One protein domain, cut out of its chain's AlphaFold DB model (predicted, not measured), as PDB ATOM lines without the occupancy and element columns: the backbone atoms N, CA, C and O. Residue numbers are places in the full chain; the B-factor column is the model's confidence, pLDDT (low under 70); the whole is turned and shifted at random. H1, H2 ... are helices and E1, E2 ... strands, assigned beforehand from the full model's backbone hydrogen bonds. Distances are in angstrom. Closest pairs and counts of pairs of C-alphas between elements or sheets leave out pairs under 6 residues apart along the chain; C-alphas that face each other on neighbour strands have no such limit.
ATOM      1  N   LYS A   8     111.390 116.062  65.630       93.38
ATOM      2  CA  LYS A   8     110.020 115.728  66.005       93.38
ATOM      3  C   LYS A   8     109.137 116.960  65.840       93.38
ATOM      4  O   LYS A   8     109.628 118.077  66.005       93.38
ATOM      5  N   ASP A   9     107.848 116.737  65.618       92.44
ATOM      6  CA  ASP A   9     106.865 117.818  65.618       92.44
ATOM      7  C   ASP A   9     106.833 118.497  66.999       92.44
ATOM      8  O   ASP A   9     106.759 117.835  68.043       92.44
ATOM      9  N   SER A  10     106.937 119.826  67.015       88.81
ATOM     10  CA  SER A  10     106.847 120.611  68.249       88.81
ATOM     11  C   SER A  10     105.424 120.697  68.802       88.81
ATOM     12  O   SER A  10     105.259 121.029  69.978       88.81
ATOM     13  N   GLY A  11     104.406 120.433  67.973       88.38
ATOM     14  CA  GLY A  11     103.000 120.667  68.301       88.38
ATOM     15  C   GLY A  11     102.620 122.154  68.330       88.38
ATOM     16  O   GLY A  11     101.549 122.505  68.825       88.38
ATOM     17  N   VAL A  12     103.496 123.039  67.836       86.56
ATOM     18  CA  VAL A  12     103.277 124.486  67.745       86.56
ATOM     19  C   VAL A  12     103.452 124.916  66.290       86.56
ATOM     20  O   VAL A  12     104.561 124.905  65.762       86.56
ATOM     21  N   GLU A  13     102.353 125.337  65.658       88.81
ATOM     22  CA  GLU A  13     102.273 125.588  64.208       88.81
ATOM     23  C   GLU A  13     103.379 126.513  63.678       88.81
ATOM     24  O   GLU A  13     103.994 126.225  62.657       88.81
ATOM     25  N   TRP A  14     103.693 127.594  64.397       89.69
ATOM     26  CA  TRP A  14     104.697 128.567  63.956       89.69
ATOM     27  C   TRP A  14     106.154 128.117  64.174       89.69
ATOM     28  O   TRP A  14     107.063 128.746  63.637       89.69
ATOM     29  N   ILE A  15     106.395 127.062  64.963       89.50
ATOM     30  CA  ILE A  15     107.741 126.525  65.232       89.50
ATOM     31  C   ILE A  15     108.095 125.419  64.232       89.50
ATOM     32  O   ILE A  15     109.235 125.363  63.769       89.50
ATOM     33  N   GLY A  16     107.139 124.542  63.908       90.56
ATOM     34  CA  GLY A  16     107.371 123.358  63.077       90.56
ATOM     35  C   GLY A  16     108.184 122.278  63.801       90.56
ATOM     36  O   GLY A  16     107.954 122.002  64.981       90.56
ATOM     37  N   ASP A  17     109.138 121.665  63.103       93.12
ATOM     38  CA  ASP A  17     109.946 120.557  63.619       93.12
ATOM     39  C   ASP A  17     111.113 121.021  64.506       93.12
ATOM     40  O   ASP A  17     111.908 121.892  64.147       93.12
ATOM     41  N   VAL A  18     111.278 120.367  65.658       92.62
ATOM     42  CA  VAL A  18     112.356 120.622  66.625       92.62
ATOM     43  C   VAL A  18     113.234 119.388  66.816       92.62
ATOM     44  O   VAL A  18     112.783 118.268  66.587       92.62
ATOM     45  N   PRO A  19     114.493 119.532  67.262       94.25
ATOM     46  CA  PRO A  19     115.355 118.382  67.507       94.25
ATOM     47  C   PRO A  19     114.743 117.417  68.530       94.25
ATOM     48  O   PRO A  19     114.226 117.835  69.567       94.25
ATOM     49  N   GLU A  20     114.846 116.113  68.274       93.19
ATOM     50  CA  GLU A  20     114.143 115.087  69.062       93.19
ATOM     51  C   GLU A  20     114.474 115.149  70.568       93.19
ATOM     52  O   GLU A  20     113.594 114.973  71.417       93.19
ATOM     53  N   GLY A  21     115.723 115.490  70.905       91.12
ATOM     54  CA  GLY A  21     116.215 115.603  72.282       91.12
ATOM     55  C   GLY A  21     115.735 116.829  73.068       91.12
ATOM     56  O   GLY A  21     116.060 116.945  74.247       91.12
ATOM     57  N   TRP A  22     114.996 117.761  72.461       91.62
ATOM     58  CA  TRP A  22     114.503 118.952  73.163       91.62
ATOM     59  C   TRP A  22     113.273 118.624  74.013       91.62
ATOM     60  O   TRP A  22     112.374 117.909  73.575       91.62
ATOM     61  N   SER A  23     113.201 119.158  75.230       86.75
ATOM     62  CA  SER A  23     112.036 119.020  76.109       86.75
ATOM     63  C   SER A  23     111.229 120.316  76.171       86.75
ATOM     64  O   SER A  23     111.764 121.415  76.032       86.75
ATOM     65  N   ILE A  24     109.919 120.189  76.388       83.69
ATOM     66  CA  ILE A  24     109.022 121.332  76.574       83.69
ATOM     67  C   ILE A  24     108.967 121.653  78.068       83.69
ATOM     68  O   ILE A  24     108.757 120.773  78.902       83.69
ATOM     69  N   SER A  25     109.163 122.918  78.429       87.62
ATOM     70  CA  SER A  25     109.097 123.382  79.817       87.62
ATOM     71  C   SER A  25     108.559 124.805  79.884       87.62
ATOM     72  O   SER A  25     108.846 125.633  79.025       87.62
ATOM     73  N   LYS A  26     107.768 125.112  80.921       85.81
ATOM     74  CA  LYS A  26     107.273 126.483  81.130       85.81
ATOM     75  C   LYS A  26     108.423 127.364  81.620       85.81
ATOM     76  O   LYS A  26     109.096 127.006  82.584       85.81
ATOM     77  N   LEU A  27     108.578 128.548  81.025       87.50
ATOM     78  CA  LEU A  27     109.668 129.489  81.323       87.50
ATOM     79  C   LEU A  27     109.793 129.836  82.819       87.50
ATOM     80  O   LEU A  27     110.905 129.992  83.323       87.50
ATOM     81  N   LYS A  28     108.667 129.876  83.546       88.38
ATOM     82  CA  LYS A  28     108.622 130.135  84.997       88.38
ATOM     83  C   LYS A  28     109.421 129.138  85.847       88.38
ATOM     84  O   LYS A  28     109.761 129.453  86.978       88.38
ATOM     85  N   TRP A  29     109.665 127.930  85.334       92.38
ATOM     86  CA  TRP A  29     110.439 126.900  86.031       92.38
ATOM     87  C   TRP A  29     111.935 126.991  85.736       92.38
ATOM     88  O   TRP A  29     112.739 126.468  86.496       92.38
ATOM     89  N   LEU A  30     112.303 127.640  84.629       89.81
ATOM     90  CA  LEU A  30     113.683 127.736  84.153       89.81
ATOM     91  C   LEU A  30     114.316 129.099  84.451       89.81
ATOM     92  O   LEU A  30     115.533 129.242  84.368       89.81
ATOM     93  N   SER A  31     113.508 130.117  84.756       88.19
ATOM     94  CA  SER A  31     113.983 131.492  84.892       88.19
ATOM     95  C   SER A  31     113.193 132.294  85.923       88.19
ATOM     96  O   SER A  31     112.021 132.027  86.190       88.19
ATOM     97  N   GLN A  32     113.851 133.314  86.469       86.88
ATOM     98  CA  GLN A  32     113.224 134.356  87.274       86.88
ATOM     99  C   GLN A  32     113.030 135.593  86.399       86.88
ATOM    100  O   GLN A  32     114.001 136.172  85.904       86.88
ATOM    101  N   VAL A  33     111.774 135.984  86.203       86.06
ATOM    102  CA  VAL A  33     111.404 137.144  85.390       86.06
ATOM    103  C   VAL A  33     111.220 138.348  86.306       86.06
ATOM    104  O   VAL A  33     110.544 138.255  87.328       86.06
ATOM    105  N   TYR A  34     111.825 139.473  85.934       84.69
ATOM    106  CA  TYR A  34     111.733 140.734  86.663       84.69
ATOM    107  C   TYR A  34     111.204 141.812  85.726       84.69
ATOM    108  O   TYR A  34     111.644 141.901  84.580       84.69
ATOM    109  N   SER A  35     110.287 142.637  86.224       82.00
ATOM    110  CA  SER A  35     109.811 143.810  85.495       82.00
ATOM    111  C   SER A  35     110.877 144.904  85.448       82.00
ATOM    112  O   SER A  35     111.756 144.977  86.313       82.00
ATOM    113  N   GLY A  36     110.771 145.769  84.438       77.94
ATOM    114  CA  GLY A  36     111.558 146.995  84.364       77.94
ATOM    115  C   GLY A  36     111.335 147.884  85.590       77.94
ATOM    116  O   GLY A  36     110.281 147.851  86.226       77.94
ATOM    117  N   THR A  37     112.348 148.672  85.926       78.56
ATOM    118  CA  THR A  37     112.288 149.666  86.998       78.56
ATOM    119  C   THR A  37     112.010 151.046  86.399       78.56
ATOM    120  O   THR A  37     112.390 151.326  85.264       78.56
ATOM    121  N   ASN A  38     111.366 151.938  87.159       79.44
ATOM    122  CA  ASN A  38     111.094 153.323  86.740       79.44
ATOM    123  C   ASN A  38     112.346 154.217  86.862       79.44
ATOM    124  O   ASN A  38     112.301 155.295  87.455       79.44
ATOM    125  N   MET A  39     113.489 153.745  86.357       80.19
ATOM    126  CA  MET A  39     114.740 154.500  86.364       80.19
ATOM    127  C   MET A  39     114.712 155.594  85.297       80.19
ATOM    128  O   MET A  39     114.275 155.376  84.167       80.19
ATOM    129  N   LYS A  40     115.192 156.780  85.668       80.81
ATOM    130  CA  LYS A  40     115.318 157.920  84.761       80.81
ATOM    131  C   LYS A  40     116.697 157.920  84.112       80.81
ATOM    132  O   LYS A  40     117.656 157.387  84.668       80.81
ATOM    133  N   ASN A  41     116.775 158.523  82.931       84.44
ATOM    134  CA  ASN A  41     118.052 158.801  82.296       84.44
ATOM    135  C   ASN A  41     118.766 159.914  83.072       84.44
ATOM    136  O   ASN A  41     118.230 161.013  83.210       84.44
ATOM    137  N   GLU A  42     119.965 159.620  83.560       86.56
ATOM    138  CA  GLU A  42     120.789 160.518  84.364       86.56
ATOM    139  C   GLU A  42     122.257 160.410  83.927       86.56
ATOM    140  O   GLU A  42     122.654 159.489  83.207       86.56
ATOM    141  N   ILE A  43     123.097 161.353  84.367       83.19
ATOM    142  CA  ILE A  43     124.546 161.280  84.144       83.19
ATOM    143  C   ILE A  43     125.106 160.168  85.038       83.19
ATOM    144  O   ILE A  43     125.498 160.394  86.178       83.19
ATOM    145  N   GLY A  44     125.094 158.947  84.516       87.25
ATOM    146  CA  GLY A  44     125.581 157.757  85.199       87.25
ATOM    147  C   GLY A  44     126.529 156.930  84.339       87.25
ATOM    148  O   GLY A  44     126.808 157.252  83.183       87.25
ATOM    149  N   THR A  45     127.023 155.843  84.920       88.94
ATOM    150  CA  THR A  45     128.018 154.968  84.281       88.94
ATOM    151  C   THR A  45     127.383 153.709  83.697       88.94
ATOM    152  O   THR A  45     127.911 153.147  82.737       88.94
ATOM    153  N   TYR A  46     126.235 153.275  84.223       89.69
ATOM    154  CA  TYR A  46     125.598 152.024  83.817       89.69
ATOM    155  C   TYR A  46     124.600 152.244  82.676       89.69
ATOM    156  O   TYR A  46     123.858 153.225  82.713       89.69
ATOM    157  N   PRO A  47     124.550 151.358  81.665       89.06
ATOM    158  CA  PRO A  47     123.579 151.466  80.582       89.06
ATOM    159  C   PRO A  47     122.157 151.224  81.100       89.06
ATOM    160  O   PRO A  47     121.870 150.204  81.727       89.06
ATOM    161  N   LEU A  48     121.261 152.158  80.792       88.56
ATOM    162  CA  LEU A  48     119.835 152.041  81.067       88.56
ATOM    163  C   LEU A  48     119.158 151.365  79.871       88.56
ATOM    164  O   LEU A  48     119.159 151.917  78.773       88.56
ATOM    165  N   TYR A  49     118.582 150.182  80.081       87.00
ATOM    166  CA  TYR A  49     117.888 149.422  79.039       87.00
ATOM    167  C   TYR A  49     116.375 149.659  79.092       87.00
ATOM    168  O   TYR A  49     115.752 149.482  80.135       87.00
ATOM    169  N   GLY A  50     115.792 150.025  77.954       83.62
ATOM    170  CA  GLY A  50     114.352 150.076  77.712       83.62
ATOM    171  C   GLY A  50     113.908 149.013  76.704       83.62
ATOM    172  O   GLY A  50     114.684 148.139  76.315       83.62
ATOM    173  N   ALA A  51     112.660 149.115  76.241       78.00
ATOM    174  CA  ALA A  51     112.067 148.159  75.298       78.00
ATOM    175  C   ALA A  51     112.865 148.009  73.984       78.00
ATOM    176  O   ALA A  51     112.887 146.935  73.402       78.00
ATOM    177  N   ASN A  52     113.574 149.052  73.547       79.75
ATOM    178  CA  ASN A  52     114.316 149.050  72.280       79.75
ATOM    179  C   ASN A  52     115.845 149.049  72.471       79.75
ATOM    180  O   ASN A  52     116.580 149.482  71.588       79.75
ATOM    181  N   GLY A  53     116.341 148.592  73.625       83.25
ATOM    182  CA  GLY A  53     117.773 148.577  73.937       83.25
ATOM    183  C   GLY A  53     118.201 149.736  74.837       83.25
ATOM    184  O   GLY A  53     117.449 150.142  75.718       83.25
ATOM    185  N   ILE A  54     119.432 150.231  74.680       87.06
ATOM    186  CA  ILE A  54     119.997 151.252  75.577       87.06
ATOM    187  C   ILE A  54     119.326 152.605  75.306       87.06
ATOM    188  O   ILE A  54     119.459 153.158  74.219       87.06
ATOM    189  N   ILE A  55     118.635 153.144  76.309       87.75
ATOM    190  CA  ILE A  55     117.902 154.420  76.242       87.75
ATOM    191  C   ILE A  55     118.601 155.557  76.996       87.75
ATOM    192  O   ILE A  55     118.131 156.692  76.988       87.75
ATOM    193  N   GLY A  56     119.710 155.269  77.675       88.38
ATOM    194  CA  GLY A  56     120.425 156.259  78.467       88.38
ATOM    195  C   GLY A  56     121.433 155.633  79.411       88.38
ATOM    196  O   GLY A  56     121.874 154.496  79.212       88.38
ATOM    197  N   LYS A  57     121.774 156.371  80.464       89.25
ATOM    198  CA  LYS A  57     122.603 155.870  81.558       89.25
ATOM    199  C   LYS A  57     121.925 156.100  82.904       89.25
ATOM    200  O   LYS A  57     121.059 156.960  83.036       89.25
ATOM    201  N   CYS A  58     122.304 155.303  83.892       87.88
ATOM    202  CA  CYS A  58     121.865 155.446  85.270       87.88
ATOM    203  C   CYS A  58     123.050 155.333  86.232       87.88
ATOM    204  O   CYS A  58     124.105 154.767  85.916       87.88
ATOM    205  N   ILE A  59     122.886 155.928  87.411       87.06
ATOM    206  CA  ILE A  59     123.916 155.964  88.456       87.06
ATOM    207  C   ILE A  59     123.966 154.622  89.202       87.06
ATOM    208  O   ILE A  59     125.044 154.158  89.569       87.06
TER     209      ILE A  59
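AT A GLANCE: This is residues 8 to 59 of the 78 residues of an uncharacterized protein of Desulfobacteraceae bacterium (UniProt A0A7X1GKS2). With little regular structure, the printed part is a strung-out rod: a small loop at one end, where residues 8 to 9 pair with residues 17 to 18 of E1, and the hairpin E2 and E3 at the other, joined by a stretch with short H1. The 52 residues hold E1, H1, E2, E3 in that order, class mixed, 18 residues in named elements. The whole is extended, radius of gyration of the C-alphas 18.4 A, spanning 51 by 21 by 16 A.

IN THESE COORDINATES: E1 is residues 17 to 19, from C-alpha 17 at (109.946, 120.557, 63.619). H1 is residues 27 to 30. E2, residues 46 to 50, is 12.9 A long; E3, residues 53 to 58, is 13.9 A, ending at C-alpha 58 (121.865, 155.446, 85.270).

HOW THE PARTS SIT: E1 pairs with no named strand and is apart from H1, E2 and E3. H1, apart from E3, is too short for an O i to N i+4 pair; its one O i to N i+3 pair is within range. E2 and E3 are antiparallel at 137 degrees, with N 48 and O 56 within hydrogen-bond range at 2.9 A.

THE WHOLE: The farthest C-alphas, Lys 8 and Ile 43, are 51.1 A apart. Residues 25 to 35 stand free. The link H1 to E2 is long. The printed part has no cut, and no printed residue is under 70 in pLDDT.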